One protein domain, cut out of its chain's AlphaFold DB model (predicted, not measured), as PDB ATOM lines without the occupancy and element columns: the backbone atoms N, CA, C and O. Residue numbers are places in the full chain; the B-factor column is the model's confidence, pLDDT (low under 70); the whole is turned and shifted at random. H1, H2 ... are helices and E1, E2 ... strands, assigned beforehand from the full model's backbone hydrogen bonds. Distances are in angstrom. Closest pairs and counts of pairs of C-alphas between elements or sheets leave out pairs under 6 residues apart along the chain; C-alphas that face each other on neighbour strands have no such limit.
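This is residues 61 to 161 of the 262 residues of an uncharacterized protein of Oesophagostomum dentatum (UniProt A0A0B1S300). The model is two lobes set end to end: three crossed helices, H1, H2 and H3, make one lobe, and H4 beside the hairpin of E1 and E2 makes a smaller one. The long link of residues 114 to 124 joins the lobes, and the loop residues 149 to 154 of the hairpin stick out. The printed part has 101 residues, with four named helices followed by two strands, H1 H2 H3 H4 E1 E2; the sheet has the order E1 - E2, antiparallel, and the class is mostly helix. The whole is loose, with a radius of gyration of the C-alphas of 17.0 A, and its outline is a rod spanning 54 by 25 by 17 A.

H1, residues 62 to 73, begins with C-alpha 62 at (304.252, 393.973, 189.988) and is 16.1 A long from first to last C-alpha. H2, residues 78 to 91, is the longest helix at 20.0 A. H3, residues 104 to 113, is 14.2 A long. H4, residues 125 to 135, is 15.3 A long and begins with C-alpha 125 at (280.005, 383.882, 180.823). E1, residues 142 to 146, is 11.0 A long. E2, residues 157 to 160, is 10.1 A long and ends with C-alpha 160 at (270.360, 383.677, 193.908).

H1 touches H2 with residues 68 to 72 alone, at a steep tilt of 48 degrees, opposite ways; the closest C-alphas are those of Leu 71 and Val 81, 6.1 A apart. H1 touches H3 about perpendicular, at 88 degrees, and the closest C-alphas are those of Ile 69 and Ala 111, 7.0 A apart. H2 touches H3 with residues 78 to 82 alone, only just about perpendicular at 70.0 degrees; the closest C-alphas are those of Tyr 78 and Ile 104, 6.1 A apart. H4 touches no helix, and H3 and H4 are apart. The closest C-alphas of H4 and E1 are those of Val 133 and Ile 142, 6.7 A apart, while H4 and E2 are apart. E1 and E2 form a hairpin, antiparallel with 176 degrees between their directions; N 159 and O 144, 2.8 A, and N 146 and O 157, 2.9 A, are within hydrogen-bond range. In H1, H2, H3 and H4 every O i to N i+4 pair is within hydrogen-bond range.

The two C-alphas farthest apart are those of Asp 93 and Lys 149, 54.2 A. The printed part has no cut. The links H2 to H3, 12 residues, and H3 to H4, 11 residues, are long, and the link H1 to H2 is tight. Residues 134 to 139, of which 134 and 135 belong to H4, and residues 149 to 154 stand free. The mean pLDDT of the printed part is 88.3, and residues 139 and 161 are under 70.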
ATOM      1  N   ASP A  61     302.725 398.615 189.846       91.56
ATOM      2  CA  ASP A  61     303.941 397.818 189.916       91.56
ATOM      3  C   ASP A  61     303.616 396.337 190.209       91.56
ATOM      4  O   ASP A  61     302.573 396.033 190.802       91.56
ATOM      5  N   PRO A  62     304.501 395.402 189.816       93.81
ATOM      6  CA  PRO A  62     304.252 393.973 189.988       93.81
ATOM      7  C   PRO A  62     304.053 393.536 191.445       93.81
ATOM      8  O   PRO A  62     303.301 392.594 191.689       93.81
ATOM      9  N   ALA A  63     304.694 394.199 192.413       94.00
ATOM     10  CA  ALA A  63     304.573 393.836 193.824       94.00
ATOM     11  C   ALA A  63     303.196 394.233 194.381       94.00
ATOM     12  O   ALA A  63     302.526 393.423 195.021       94.00
ATOM     13  N   SER A  64     302.734 395.443 194.060       94.69
ATOM     14  CA  SER A  64     301.377 395.911 194.355       94.69
ATOM     15  C   SER A  64     300.306 395.020 193.725       94.69
ATOM     16  O   SER A  64     299.308 394.693 194.369       94.69
ATOM     17  N   GLU A  65     300.511 394.594 192.477       95.75
ATOM     18  CA  GLU A  65     299.595 393.669 191.812       95.75
ATOM     19  C   GLU A  65     299.586 392.290 192.491       95.75
ATOM     20  O   GLU A  65     298.511 391.756 192.774       95.75
ATOM     21  N   ALA A  66     300.758 391.740 192.824       96.75
ATOM     22  CA  ALA A  66     300.875 390.467 193.536       96.75
ATOM     23  C   ALA A  66     300.171 390.496 194.902       96.75
ATOM     24  O   ALA A  66     299.507 389.526 195.270       96.75
ATOM     25  N   PHE A  67     300.246 391.620 195.616       96.50
ATOM     26  CA  PHE A  67     299.527 391.824 196.871       96.50
ATOM     27  C   PHE A  67     298.001 391.809 196.690       96.50
ATOM     28  O   PHE A  67     297.286 391.152 197.442       96.50
ATOM     29  N   ILE A  68     297.470 392.469 195.655       96.88
ATOM     30  CA  ILE A  68     296.031 392.400 195.342       96.88
ATOM     31  C   ILE A  68     295.622 390.960 195.003       96.88
ATOM     32  O   ILE A  68     294.575 390.491 195.453       96.88
ATOM     33  N   ILE A  69     296.448 390.247 194.233       96.81
ATOM     34  CA  ILE A  69     296.200 388.850 193.858       96.81
ATOM     35  C   ILE A  69     296.192 387.936 195.087       96.81
ATOM     36  O   ILE A  69     295.343 387.046 195.149       96.81
ATOM     37  N   SER A  70     297.084 388.134 196.065       97.19
ATOM     38  CA  SER A  70     297.099 387.307 197.280       97.19
ATOM     39  C   SER A  70     295.788 387.449 198.053       97.19
ATOM     40  O   SER A  70     295.143 386.447 198.347       97.19
ATOM     41  N   LEU A  71     295.311 388.683 198.238       96.62
ATOM     42  CA  LEU A  71     294.035 388.954 198.902       96.62
ATOM     43  C   LEU A  71     292.842 388.336 198.155       96.62
ATOM     44  O   LEU A  71     291.894 387.861 198.777       96.62
ATOM     45  N   LEU A  72     292.874 388.333 196.820       95.06
ATOM     46  CA  LEU A  72     291.842 387.676 196.012       95.06
ATOM     47  C   LEU A  72     291.874 386.151 196.184       95.06
ATOM     48  O   LEU A  72     290.821 385.537 196.340       95.06
ATOM     49  N   LYS A  73     293.067 385.546 196.215       92.88
ATOM     50  CA  LYS A  73     293.248 384.103 196.451       92.88
ATOM     51  C   LYS A  73     292.843 383.676 197.863       92.88
ATOM     52  O   LYS A  73     292.355 382.566 198.033       92.88
ATOM     53  N   GLU A  74     292.975 384.561 198.846       91.25
ATOM     54  CA  GLU A  74     292.449 384.376 200.207       91.25
ATOM     55  C   GLU A  74     290.907 384.442 200.274       91.25
ATOM     56  O   GLU A  74     290.318 384.187 201.322       91.25
ATOM     57  N   GLY A  75     290.229 384.773 199.167       87.31
ATOM     58  CA  GLY A  75     288.767 384.779 199.068       87.31
ATOM     59  C   GLY A  75     288.106 386.101 199.464       87.31
ATOM     60  O   GLY A  75     286.881 386.162 199.606       87.31
ATOM     61  N   PHE A  76     288.870 387.186 199.635       90.25
ATOM     62  CA  PHE A  76     288.286 388.491 199.939       90.25
ATOM     63  C   PHE A  76     287.497 389.052 198.748       90.25
ATOM     64  O   PHE A  76     287.961 389.091 197.608       90.25
ATOM     65  N   LYS A  77     286.306 389.593 199.029       89.81
ATOM     66  CA  LYS A  77     285.506 390.334 198.041       89.81
ATOM     67  C   LYS A  77     286.225 391.622 197.643       89.81
ATOM     68  O   LYS A  77     286.919 392.224 198.459       89.81
ATOM     69  N   TYR A  78     285.972 392.135 196.439       93.88
ATOM     70  CA  TYR A  78     286.668 393.329 195.928       93.88
ATOM     71  C   TYR A  78     286.600 394.548 196.862       93.88
ATOM     72  O   TYR A  78     287.570 395.291 196.978       93.88
ATOM     73  N   SER A  79     285.478 394.757 197.558       93.44
ATOM     74  CA  SER A  79     285.343 395.835 198.546       93.44
ATOM     75  C   SER A  79     286.234 395.629 199.776       93.44
ATOM     76  O   SER A  79     286.796 396.591 200.300       93.44
ATOM     77  N   GLN A  80     286.398 394.382 200.223       94.69
ATOM     78  CA  GLN A  80     287.287 394.018 201.326       94.69
ATOM     79  C   GLN A  80     288.754 394.147 200.911       94.69
ATOM     80  O   GLN A  80     289.533 394.713 201.674       94.69
ATOM     81  N   VAL A  81     289.103 393.701 199.698       96.38
ATOM     82  CA  VAL A  81     290.436 393.897 199.104       96.38
ATOM     83  C   VAL A  81     290.773 395.386 199.061       96.38
ATOM     84  O   VAL A  81     291.790 395.796 199.607       96.38
ATOM     85  N   LEU A  82     289.882 396.221 198.515       96.88
ATOM     86  CA  LEU A  82     290.092 397.669 198.451       96.88
ATOM     87  C   LEU A  82     290.304 398.291 199.838       96.88
ATOM     88  O   LEU A  82     291.159 399.161 200.007       96.88
ATOM     89  N   ARG A  83     289.525 397.858 200.836       96.75
ATOM     90  CA  ARG A  83     289.673 398.330 202.217       96.75
ATOM     91  C   ARG A  83     291.046 397.969 202.782       96.75
ATOM     92  O   ARG A  83     291.713 398.861 203.294       96.75
ATOM     93  N   LYS A  84     291.470 396.711 202.632       96.56
ATOM     94  CA  LYS A  84     292.777 396.217 203.093       96.56
ATOM     95  C   LYS A  84     293.938 396.925 202.406       96.56
ATOM     96  O   LYS A  84     294.860 397.339 203.088       96.56
ATOM     97  N   VAL A  85     293.849 397.139 201.093       96.00
ATOM     98  CA  VAL A  85     294.846 397.900 200.324       96.00
ATOM     99  C   VAL A  85     294.990 399.325 200.861       96.00
ATOM    100  O   VAL A  85     296.094 399.809 201.092       96.00
ATOM    101  N   ARG A  86     293.874 400.018 201.108       94.50
ATOM    102  CA  ARG A  86     293.924 401.382 201.656       94.50
ATOM    103  C   ARG A  86     294.446 401.416 203.085       94.50
ATOM    104  O   ARG A  86     295.095 402.381 203.463       94.50
ATOM    105  N   GLU A  87     294.126 400.407 203.882       93.88
ATOM    106  CA  GLU A  87     294.618 400.267 205.249       93.88
ATOM    107  C   GLU A  87     296.128 400.018 205.275       93.88
ATOM    108  O   GLU A  87     296.839 400.782 205.919       93.88
ATOM    109  N   SER A  88     296.634 399.071 204.478       92.50
ATOM    110  CA  SER A  88     298.071 398.801 204.379       92.50
ATOM    111  C   SER A  88     298.852 400.037 203.942       92.50
ATOM    112  O   SER A  88     299.875 400.344 204.540       92.50
ATOM    113  N   CYS A  89     298.340 400.795 202.965       91.94
ATOM    114  CA  CYS A  89     298.989 402.023 202.507       91.94
ATOM    115  C   CYS A  89     299.013 403.142 203.558       91.94
ATOM    116  O   CYS A  89     299.932 403.953 203.531       91.94
ATOM    117  N   ARG A  90     298.019 403.224 204.453       90.88
ATOM    118  CA  ARG A  90     298.045 404.205 205.555       90.88
ATOM    119  C   ARG A  90     299.090 403.831 206.598       90.88
ATOM    120  O   ARG A  90     299.769 404.710 207.106       90.88
ATOM    121  N   THR A  91     299.228 402.541 206.891       88.81
ATOM    122  CA  THR A  91     300.190 402.049 207.884       88.81
ATOM    123  C   THR A  91     301.634 402.146 207.391       88.81
ATOM    124  O   THR A  91     302.534 402.364 208.194       88.81
ATOM    125  N   SER A  92     301.868 402.004 206.083       86.12
ATOM    126  CA  SER A  92     303.206 402.045 205.481       86.12
ATOM    127  C   SER A  92     303.605 403.397 204.871       86.12
ATOM    128  O   SER A  92     304.595 403.450 204.148       86.12
ATOM    129  N   ASP A  93     302.826 404.463 205.096       83.25
ATOM    130  CA  ASP A  93     302.998 405.794 204.476       83.25
ATOM    131  C   ASP A  93     303.059 405.783 202.926       83.25
ATOM    132  O   ASP A  93     303.562 406.682 202.251       83.25
ATOM    133  N   ALA A  94     302.474 404.757 202.307       84.88
ATOM    134  CA  ALA A  94     302.439 404.577 200.858       84.88
ATOM    135  C   ALA A  94     301.234 405.282 200.197       84.88
ATOM    136  O   ALA A  94     300.788 404.879 199.117       84.88
ATOM    137  N   MET A  95     300.677 406.327 200.820       86.88
ATOM    138  CA  MET A  95     299.485 407.043 200.324       86.88
ATOM    139  C   MET A  95     299.725 407.783 198.999       86.88
ATOM    140  O   MET A  95     298.792 408.047 198.242       86.88
ATOM    141  N   HIS A  96     300.985 408.080 198.695       85.19
ATOM    142  CA  HIS A  96     301.418 408.722 197.459       85.19
ATOM    143  C   HIS A  96     301.648 407.727 196.303       85.19
ATOM    144  O   HIS A  96     302.014 408.136 195.208       85.19
ATOM    145  N   THR A  97     301.448 406.422 196.511       89.94
ATOM    146  CA  THR A  97     301.713 405.388 195.492       89.94
ATOM    147  C   THR A  97     300.482 405.066 194.643       89.94
ATOM    148  O   THR A  97     299.340 405.274 195.062       89.94
ATOM    149  N   ARG A  98     300.687 404.467 193.457       93.62
ATOM    150  CA  ARG A  98     299.593 403.986 192.587       93.62
ATOM    151  C   ARG A  98     298.637 403.030 193.308       93.62
ATOM    152  O   ARG A  98     297.438 403.047 193.010       93.62
ATOM    153  N   LEU A  99     299.150 402.225 194.241       94.88
ATOM    154  CA  LEU A  99     298.384 401.237 194.999       94.88
ATOM    155  C   LEU A  99     297.283 401.888 195.852       94.88
ATOM    156  O   LEU A  99     296.157 401.389 195.865       94.88
ATOM    157  N   TYR A 100     297.544 403.040 196.479       94.31
ATOM    158  CA  TYR A 100     296.546 403.749 197.294       94.31
ATOM    159  C   TYR A 100     295.314 404.184 196.476       94.31
ATOM    160  O   TYR A 100     294.171 404.096 196.939       94.31
ATOM    161  N   TYR A 101     295.540 404.579 195.221       94.69
ATOM    162  CA  TYR A 101     294.507 405.014 194.276       94.69
ATOM    163  C   TYR A 101     293.828 403.856 193.531       94.69
ATOM    164  O   TYR A 101     293.114 404.076 192.551       94.69
ATOM    165  N   THR A 102     294.039 402.612 193.963       95.81
ATOM    166  CA  THR A 102     293.346 401.445 193.407       95.81
ATOM    167  C   THR A 102     291.831 401.608 193.522       95.81
ATOM    168  O   THR A 102     291.294 402.066 194.532       95.81
ATOM    169  N   THR A 103     291.122 401.216 192.467       95.62
ATOM    170  CA  THR A 103     289.658 401.207 192.416       95.62
ATOM    171  C   THR A 103     289.108 399.780 192.387       95.62
ATOM    172  O   THR A 103     289.815 398.830 192.062       95.62
ATOM    173  N   ILE A 104     287.809 399.610 192.663       95.38
ATOM    174  CA  ILE A 104     287.133 398.304 192.503       95.38
ATOM    175  C   ILE A 104     287.258 397.798 191.058       95.38
ATOM    176  O   ILE A 104     287.392 396.597 190.832       95.38
ATOM    177  N   ARG A 105     287.230 398.713 190.079       94.88
ATOM    178  CA  ARG A 105     287.419 398.369 188.669       94.88
ATOM    179  C   ARG A 105     288.816 397.803 188.429       94.88
ATOM    180  O   ARG A 105     288.907 396.759 187.799       94.88
ATOM    181  N   ASP A 106     289.856 398.443 188.965       95.25
ATOM    182  CA  ASP A 106     291.235 397.953 188.842       95.25
ATOM    183  C   ASP A 106     291.366 396.536 189.415       95.25
ATOM    184  O   ASP A 106     291.873 395.647 188.740       95.25
ATOM    185  N   ILE A 107     290.824 396.303 190.617       96.06
ATOM    186  CA  ILE A 107     290.840 394.986 191.276       96.06
ATOM    187  C   ILE A 107     290.143 393.934 190.408       96.06
ATOM    188  O   ILE A 107     290.688 392.852 190.207       96.06
ATOM    189  N   ARG A 108     288.967 394.249 189.849       94.00
ATOM    190  CA  ARG A 108     288.256 393.343 188.935       94.00
ATOM    191  C   ARG A 108     289.083 393.045 187.684       94.00
ATOM    192  O   ARG A 108     289.179 391.893 187.278       94.00
ATOM    193  N   THR A 109     289.684 394.061 187.067       93.62
ATOM    194  CA  THR A 109     290.527 393.879 185.877       93.62
ATOM    195  C   THR A 109     291.741 393.002 186.181       93.62
ATOM    196  O   THR A 109     292.037 392.099 185.399       93.62
ATOM    197  N   ILE A 110     292.399 393.208 187.327       94.94
ATOM    198  CA  ILE A 110     293.499 392.361 187.806       94.94
ATOM    199  C   ILE A 110     293.009 390.927 188.018       94.94
ATOM    200  O   ILE A 110     293.662 389.995 187.554       94.94
ATOM    201  N   ALA A 111     291.848 390.742 188.652       94.38
ATOM    202  CA  ALA A 111     291.284 389.423 188.915       94.38
ATOM    203  C   ALA A 111     291.019 388.636 187.624       94.38
ATOM    204  O   ALA A 111     291.425 387.481 187.508       94.38
ATOM    205  N   ILE A 112     290.399 389.285 186.634       90.81
ATOM    206  CA  ILE A 112     290.102 388.690 185.326       90.81
ATOM    207  C   ILE A 112     291.396 388.352 184.582       90.81
ATOM    208  O   ILE A 112     291.567 387.217 184.141       90.81
ATOM    209  N   ARG A 113     292.326 389.312 184.467       91.06
ATOM    210  CA  ARG A 113     293.595 389.124 183.745       91.06
ATOM    211  C   ARG A 113     294.432 387.988 184.332       91.06
ATOM    212  O   ARG A 113     295.092 387.276 183.585       91.06
ATOM    213  N   ASN A 114     294.379 387.816 185.650       92.06
ATOM    214  CA  ASN A 114     295.123 386.784 186.364       92.06
ATOM    215  C   ASN A 114     294.305 385.506 186.624       92.06
ATOM    216  O   ASN A 114     294.793 384.623 187.324       92.06
ATOM    217  N   LYS A 115     293.084 385.384 186.077       89.88
ATOM    218  CA  LYS A 115     292.196 384.213 186.237       89.88
ATOM    219  C   LYS A 115     291.942 383.824 187.705       89.88
ATOM    220  O   LYS A 115     291.830 382.649 188.034       89.88
ATOM    221  N   VAL A 116     291.852 384.818 188.592       90.75
ATOM    222  CA  VAL A 116     291.564 384.637 190.031       90.75
ATOM    223  C   VAL A 116     290.182 385.161 190.429       90.75
ATOM    224  O   VAL A 116     289.872 385.251 191.612       90.75
ATOM    225  N   ASP A 117     289.349 385.540 189.460       85.94
ATOM    226  CA  ASP A 117     287.971 385.947 189.726       85.94
ATOM    227  C   ASP A 117     287.100 384.721 190.062       85.94
ATOM    228  O   ASP A 117     286.850 383.888 189.185       85.94
ATOM    229  N   PRO A 118     286.576 384.601 191.297       77.62
ATOM    230  CA  PRO A 118     285.746 383.467 191.674       77.62
ATOM    231  C   PRO A 118     284.396 383.436 190.941       77.62
ATOM    232  O   PRO A 118     283.735 382.402 190.983       77.62
ATOM    233  N   ALA A 119     283.966 384.504 190.267       78.31
ATOM    234  CA  ALA A 119     282.733 384.482 189.483       78.31
ATOM    235  C   ALA A 119     282.928 383.949 188.052       78.31
ATOM    236  O   ALA A 119     281.950 383.515 187.441       78.31
ATOM    237  N   ARG A 120     284.163 383.964 187.527       85.12
ATOM    238  CA  ARG A 120     284.476 383.684 186.119       85.12
ATOM    239  C   ARG A 120     285.376 382.454 185.991       85.12
ATOM    240  O   ARG A 120     286.587 382.541 186.166       85.12
ATOM    241  N   ARG A 121     284.771 381.300 185.693       83.69
ATOM    242  CA  ARG A 121     285.461 380.005 185.506       83.69
ATOM    243  C   ARG A 121     285.893 379.752 184.060       83.69
ATOM    244  O   ARG A 121     286.748 378.910 183.819       83.69
ATOM    245  N   ASN A 122     285.295 380.474 183.121       86.94
ATOM    246  CA  ASN A 122     285.484 380.343 181.685       86.94
ATOM    247  C   ASN A 122     285.483 381.739 181.027       86.94
ATOM    248  O   ASN A 122     285.020 382.725 181.606       86.94
ATOM    249  N   GLU A 123     286.035 381.844 179.821       84.56
ATOM    250  CA  GLU A 123     285.972 383.067 179.022       84.56
ATOM    251  C   GLU A 123     284.540 383.401 178.595       84.56
ATOM    252  O   GLU A 123     284.195 384.584 178.564       84.56
ATOM    253  N   VAL A 124     283.718 382.375 178.357       86.12
ATOM    254  CA  VAL A 124     282.285 382.475 178.078       86.12
ATOM    255  C   VAL A 124     281.508 382.548 179.399       86.12
ATOM    256  O   VAL A 124     281.624 381.681 180.272       86.12
ATOM    257  N   ASP A 125     280.711 383.604 179.565       83.62
ATOM    258  CA  ASP A 125     280.005 383.882 180.823       83.62
ATOM    259  C   ASP A 125     278.955 382.809 181.156       83.62
ATOM    260  O   ASP A 125     278.848 382.401 182.312       83.62
ATOM    261  N   THR A 126     278.220 382.298 180.162       86.06
ATOM    262  CA  THR A 126     277.231 381.220 180.354       86.06
ATOM    263  C   THR A 126     277.896 379.929 180.821       86.06
ATOM    264  O   THR A 126     277.483 379.365 181.830       86.06
ATOM    265  N   GLU A 127     279.010 379.540 180.196       88.62
ATOM    266  CA  GLU A 127     279.786 378.373 180.622       88.62
ATOM    267  C   GLU A 127     280.344 378.541 182.043       88.62
ATOM    268  O   GLU A 127     280.420 377.575 182.803       88.62
ATOM    269  N   SER A 128     280.704 379.766 182.450       88.56
ATOM    270  CA  SER A 128     281.108 380.035 183.837       88.56
ATOM    271  C   SER A 128     279.981 379.752 184.828       88.56
ATOM    272  O   SER A 128     280.236 379.193 185.896       88.56
ATOM    273  N   VAL A 129     278.748 380.132 184.487       87.56
ATOM    274  CA  VAL A 129     277.566 379.842 185.307       87.56
ATOM    275  C   VAL A 129     277.298 378.338 185.328       87.56
ATOM    276  O   VAL A 129     277.125 377.789 186.413       87.56
ATOM    277  N   ASP A 130     277.373 377.652 184.184       89.56
ATOM    278  CA  ASP A 130     277.210 376.194 184.102       89.56
ATOM    279  C   ASP A 130     278.224 375.446 184.970       89.56
ATOM    280  O   ASP A 130     277.887 374.457 185.623       89.56
ATOM    281  N   ILE A 131     279.485 375.886 184.971       89.50
ATOM    282  CA  ILE A 131     280.527 375.306 185.823       89.50
ATOM    283  C   ILE A 131     280.166 375.516 187.295       89.50
ATOM    284  O   ILE A 131     280.162 374.554 188.054       89.50
ATOM    285  N   ARG A 132     279.797 376.737 187.697       90.56
ATOM    286  CA  ARG A 132     279.443 377.060 189.091       90.56
ATOM    287  C   ARG A 132     278.200 376.321 189.590       90.56
ATOM    288  O   ARG A 132     278.155 375.888 190.739       90.56
ATOM    289  N   VAL A 133     277.207 376.133 188.724       89.25
ATOM    290  CA  VAL A 133     276.013 375.330 189.027       89.25
ATOM    291  C   VAL A 133     276.398 373.864 189.212       89.25
ATOM    292  O   VAL A 133     275.977 373.245 190.187       89.25
ATOM    293  N   ARG A 134     277.246 373.318 188.329       89.69
ATOM    294  CA  ARG A 134     277.761 371.943 188.442       89.69
ATOM    295  C   ARG A 134     278.648 371.729 189.666       89.69
ATOM    296  O   ARG A 134     278.593 370.654 190.251       89.69
ATOM    297  N   GLU A 135     279.424 372.735 190.071       89.12
ATOM    298  CA  GLU A 135     280.194 372.724 191.324       89.12
ATOM    299  C   GLU A 135     279.277 372.526 192.547       89.12
ATOM    300  O   GLU A 135     279.747 372.059 193.583       89.12
ATOM    301  N   ASN A 136     277.982 372.869 192.436       82.75
ATOM    302  CA  ASN A 136     276.965 372.769 193.488       82.75
ATOM    303  C   ASN A 136     277.458 373.316 194.840       82.75
ATOM    304  O   ASN A 136     277.171 372.782 195.917       82.75
ATOM    305  N   ASN A 137     278.252 374.387 194.784       81.56
ATOM    306  CA  ASN A 137     278.812 375.001 195.970       81.56
ATOM    307  C   ASN A 137     277.692 375.717 196.729       81.56
ATOM    308  O   ASN A 137     277.211 376.771 196.311       81.56
ATOM    309  N   VAL A 138     277.315 375.166 197.883       73.31
ATOM    310  CA  VAL A 138     276.250 375.711 198.740       73.31
ATOM    311  C   VAL A 138     276.482 377.172 199.138       73.31
ATOM    312  O   VAL A 138     275.514 377.894 199.367       73.31
ATOM    313  N   ASN A 139     277.741 377.622 199.159       69.25
ATOM    314  CA  ASN A 139     278.130 378.987 199.509       69.25
ATOM    315  C   ASN A 139     278.123 379.959 198.315       69.25
ATOM    316  O   ASN A 139     278.241 381.166 198.517       69.25
ATOM    317  N   ASP A 140     277.991 379.469 197.077       74.88
ATOM    318  CA  ASP A 140     277.973 380.309 195.869       74.88
ATOM    319  C   ASP A 140     276.595 380.959 195.617       74.88
ATOM    320  O   ASP A 140     276.440 381.842 194.774       74.88
ATOM    321  N   GLY A 141     275.577 380.550 196.383       74.12
ATOM    322  CA  GLY A 141     274.264 381.195 196.439       74.12
ATOM    323  C   GLY A 141     273.346 380.932 195.242       74.12
ATOM    324  O   GLY A 141     272.179 381.325 195.300       74.12
ATOM    325  N   ILE A 142     273.828 380.260 194.192       83.06
ATOM    326  CA  ILE A 142     273.017 379.838 193.044       83.06
ATOM    327  C   ILE A 142     272.089 378.701 193.485       83.06
ATOM    328  O   ILE A 142     272.541 377.698 194.033       83.06
ATOM    329  N   ARG A 143     270.779 378.856 193.269       75.19
ATOM    330  CA  ARG A 143     269.767 377.851 193.658       75.19
ATOM    331  C   ARG A 143     268.806 377.483 192.541       75.19
ATOM    332  O   ARG A 143     268.298 376.370 192.534       75.19
ATOM    333  N   LEU A 144     268.543 378.415 191.631       81.38
ATOM    334  CA  LEU A 144     267.779 378.148 190.424       81.38
ATOM    335  C   LEU A 144     268.637 378.547 189.238       81.38
ATOM    336  O   LEU A 144     269.101 379.685 189.163       81.38
ATOM    337  N   TYR A 145     268.831 377.603 188.334       86.88
ATOM    338  CA  TYR A 145     269.478 377.854 187.067       86.88
ATOM    339  C   TYR A 145     268.734 377.112 185.966       86.88
ATOM    340  O   TYR A 145     268.586 375.893 186.030       86.88
ATOM    341  N   ILE A 146     268.256 377.864 184.983       87.81
ATOM    342  CA  ILE A 146     267.713 377.351 183.730       87.81
ATOM    343  C   ILE A 146     268.547 378.014 182.627       87.81
ATOM    344  O   ILE A 146     268.518 379.247 182.527       87.81
ATOM    345  N   PRO A 147     269.346 377.241 181.867       87.94
ATOM    346  CA  PRO A 147     270.144 377.789 180.778       87.94
ATOM    347  C   PRO A 147     269.231 378.315 179.668       87.94
ATOM    348  O   PRO A 147     268.096 377.862 179.518       87.94
ATOM    349  N   ALA A 148     269.740 379.251 178.867       86.00
ATOM    350  CA  ALA A 148     269.034 379.684 177.667       86.00
ATOM    351  C   ALA A 148     268.861 378.502 176.701       86.00
ATOM    352  O   ALA A 148     269.764 377.669 176.569       86.00
ATOM    353  N   LYS A 149     267.725 378.436 176.003       82.81
ATOM    354  CA  LYS A 149     267.500 377.403 174.975       82.81
ATOM    355  C   LYS A 149     268.369 377.607 173.738       82.81
ATOM    356  O   LYS A 149     268.751 376.636 173.087       82.81
ATOM    357  N   ASP A 150     268.666 378.860 173.420       82.56
ATOM    358  CA  ASP A 150     269.451 379.259 172.262       82.56
ATOM    359  C   ASP A 150     270.143 380.618 172.498       82.56
ATOM    360  O   ASP A 150     270.119 381.189 173.593       82.56
ATOM    361  N   ASN A 151     270.768 381.150 171.444       80.31
ATOM    362  CA  ASN A 151     271.518 382.406 171.481       80.31
ATOM    363  C   ASN A 151     270.645 383.667 171.660       80.31
ATOM    364  O   ASN A 151     271.203 384.758 171.783       80.31
ATOM    365  N   SER A 152     269.311 383.560 171.659       81.88
ATOM    366  CA  SER A 152     268.413 384.689 171.950       81.88
ATOM    367  C   SER A 152     268.431 385.081 173.430       81.88
ATOM    368  O   SER A 152     268.153 386.233 173.764       81.88
ATOM    369  N   GLY A 153     268.798 384.143 174.313       73.31
ATOM    370  CA  GLY A 153     268.684 384.303 175.762       73.31
ATOM    371  C   GLY A 153     267.298 383.963 176.321       73.31
ATOM    372  O   GLY A 153     267.083 384.141 177.522       73.31
ATOM    373  N   ASP A 154     266.375 383.462 175.493       79.88
ATOM    374  CA  ASP A 154     265.042 383.060 175.935       79.88
ATOM    375  C   ASP A 154     265.099 381.950 176.997       79.88
ATOM    376  O   ASP A 154     265.914 381.023 176.941       79.88
ATOM    377  N   GLU A 155     264.209 382.076 177.988       79.81
ATOM    378  CA  GLU A 155     264.058 381.186 179.153       79.81
ATOM    379  C   GLU A 155     265.261 381.113 180.112       79.81
ATOM    380  O   GLU A 155     265.219 380.363 181.090       79.81
ATOM    381  N   PHE A 156     266.288 381.948 179.917       86.44
ATOM    382  CA  PHE A 156     267.388 382.057 180.871       86.44
ATOM    383  C   PHE A 156     266.891 382.557 182.237       86.44
ATOM    384  O   PHE A 156     266.421 383.692 182.379       86.44
ATOM    385  N   LEU A 157     267.052 381.731 183.271       80.69
ATOM    386  CA  LEU A 157     266.734 382.081 184.654       80.69
ATOM    387  C   LEU A 157     267.922 381.770 185.556       80.69
ATOM    388  O   LEU A 157     268.325 380.621 185.702       80.69
ATOM    389  N   LEU A 158     268.439 382.801 186.222       81.81
ATOM    390  CA  LEU A 158     269.463 382.672 187.254       81.81
ATOM    391  C   LEU A 158     268.958 383.295 188.558       81.81
ATOM    392  O   LEU A 158     268.783 384.510 188.662       81.81
ATOM    393  N   GLY A 159     268.715 382.450 189.556       74.44
ATOM    394  CA  GLY A 159     268.215 382.828 190.871       74.44
ATOM    395  C   GLY A 159     269.263 382.625 191.962       74.44
ATOM    396  O   GLY A 159     269.711 381.501 192.207       74.44
ATOM    397  N   PHE A 160     269.589 383.710 192.665       73.75
ATOM    398  CA  PHE A 160     270.360 383.677 193.908       73.75
ATOM    399  C   PHE A 160     269.404 383.785 195.099       73.75
ATOM    400  O   PHE A 160     268.605 384.726 195.150       73.75
ATOM    401  N   PHE A 161     269.478 382.877 196.076       61.38
ATOM    402  CA  PHE A 161     268.720 383.071 197.317       61.38
ATOM    403  C   PHE A 161     269.462 384.019 198.260       61.38
ATOM    404  O   PHE A 161     270.641 383.848 198.567       61.38
TER     405      PHE A 161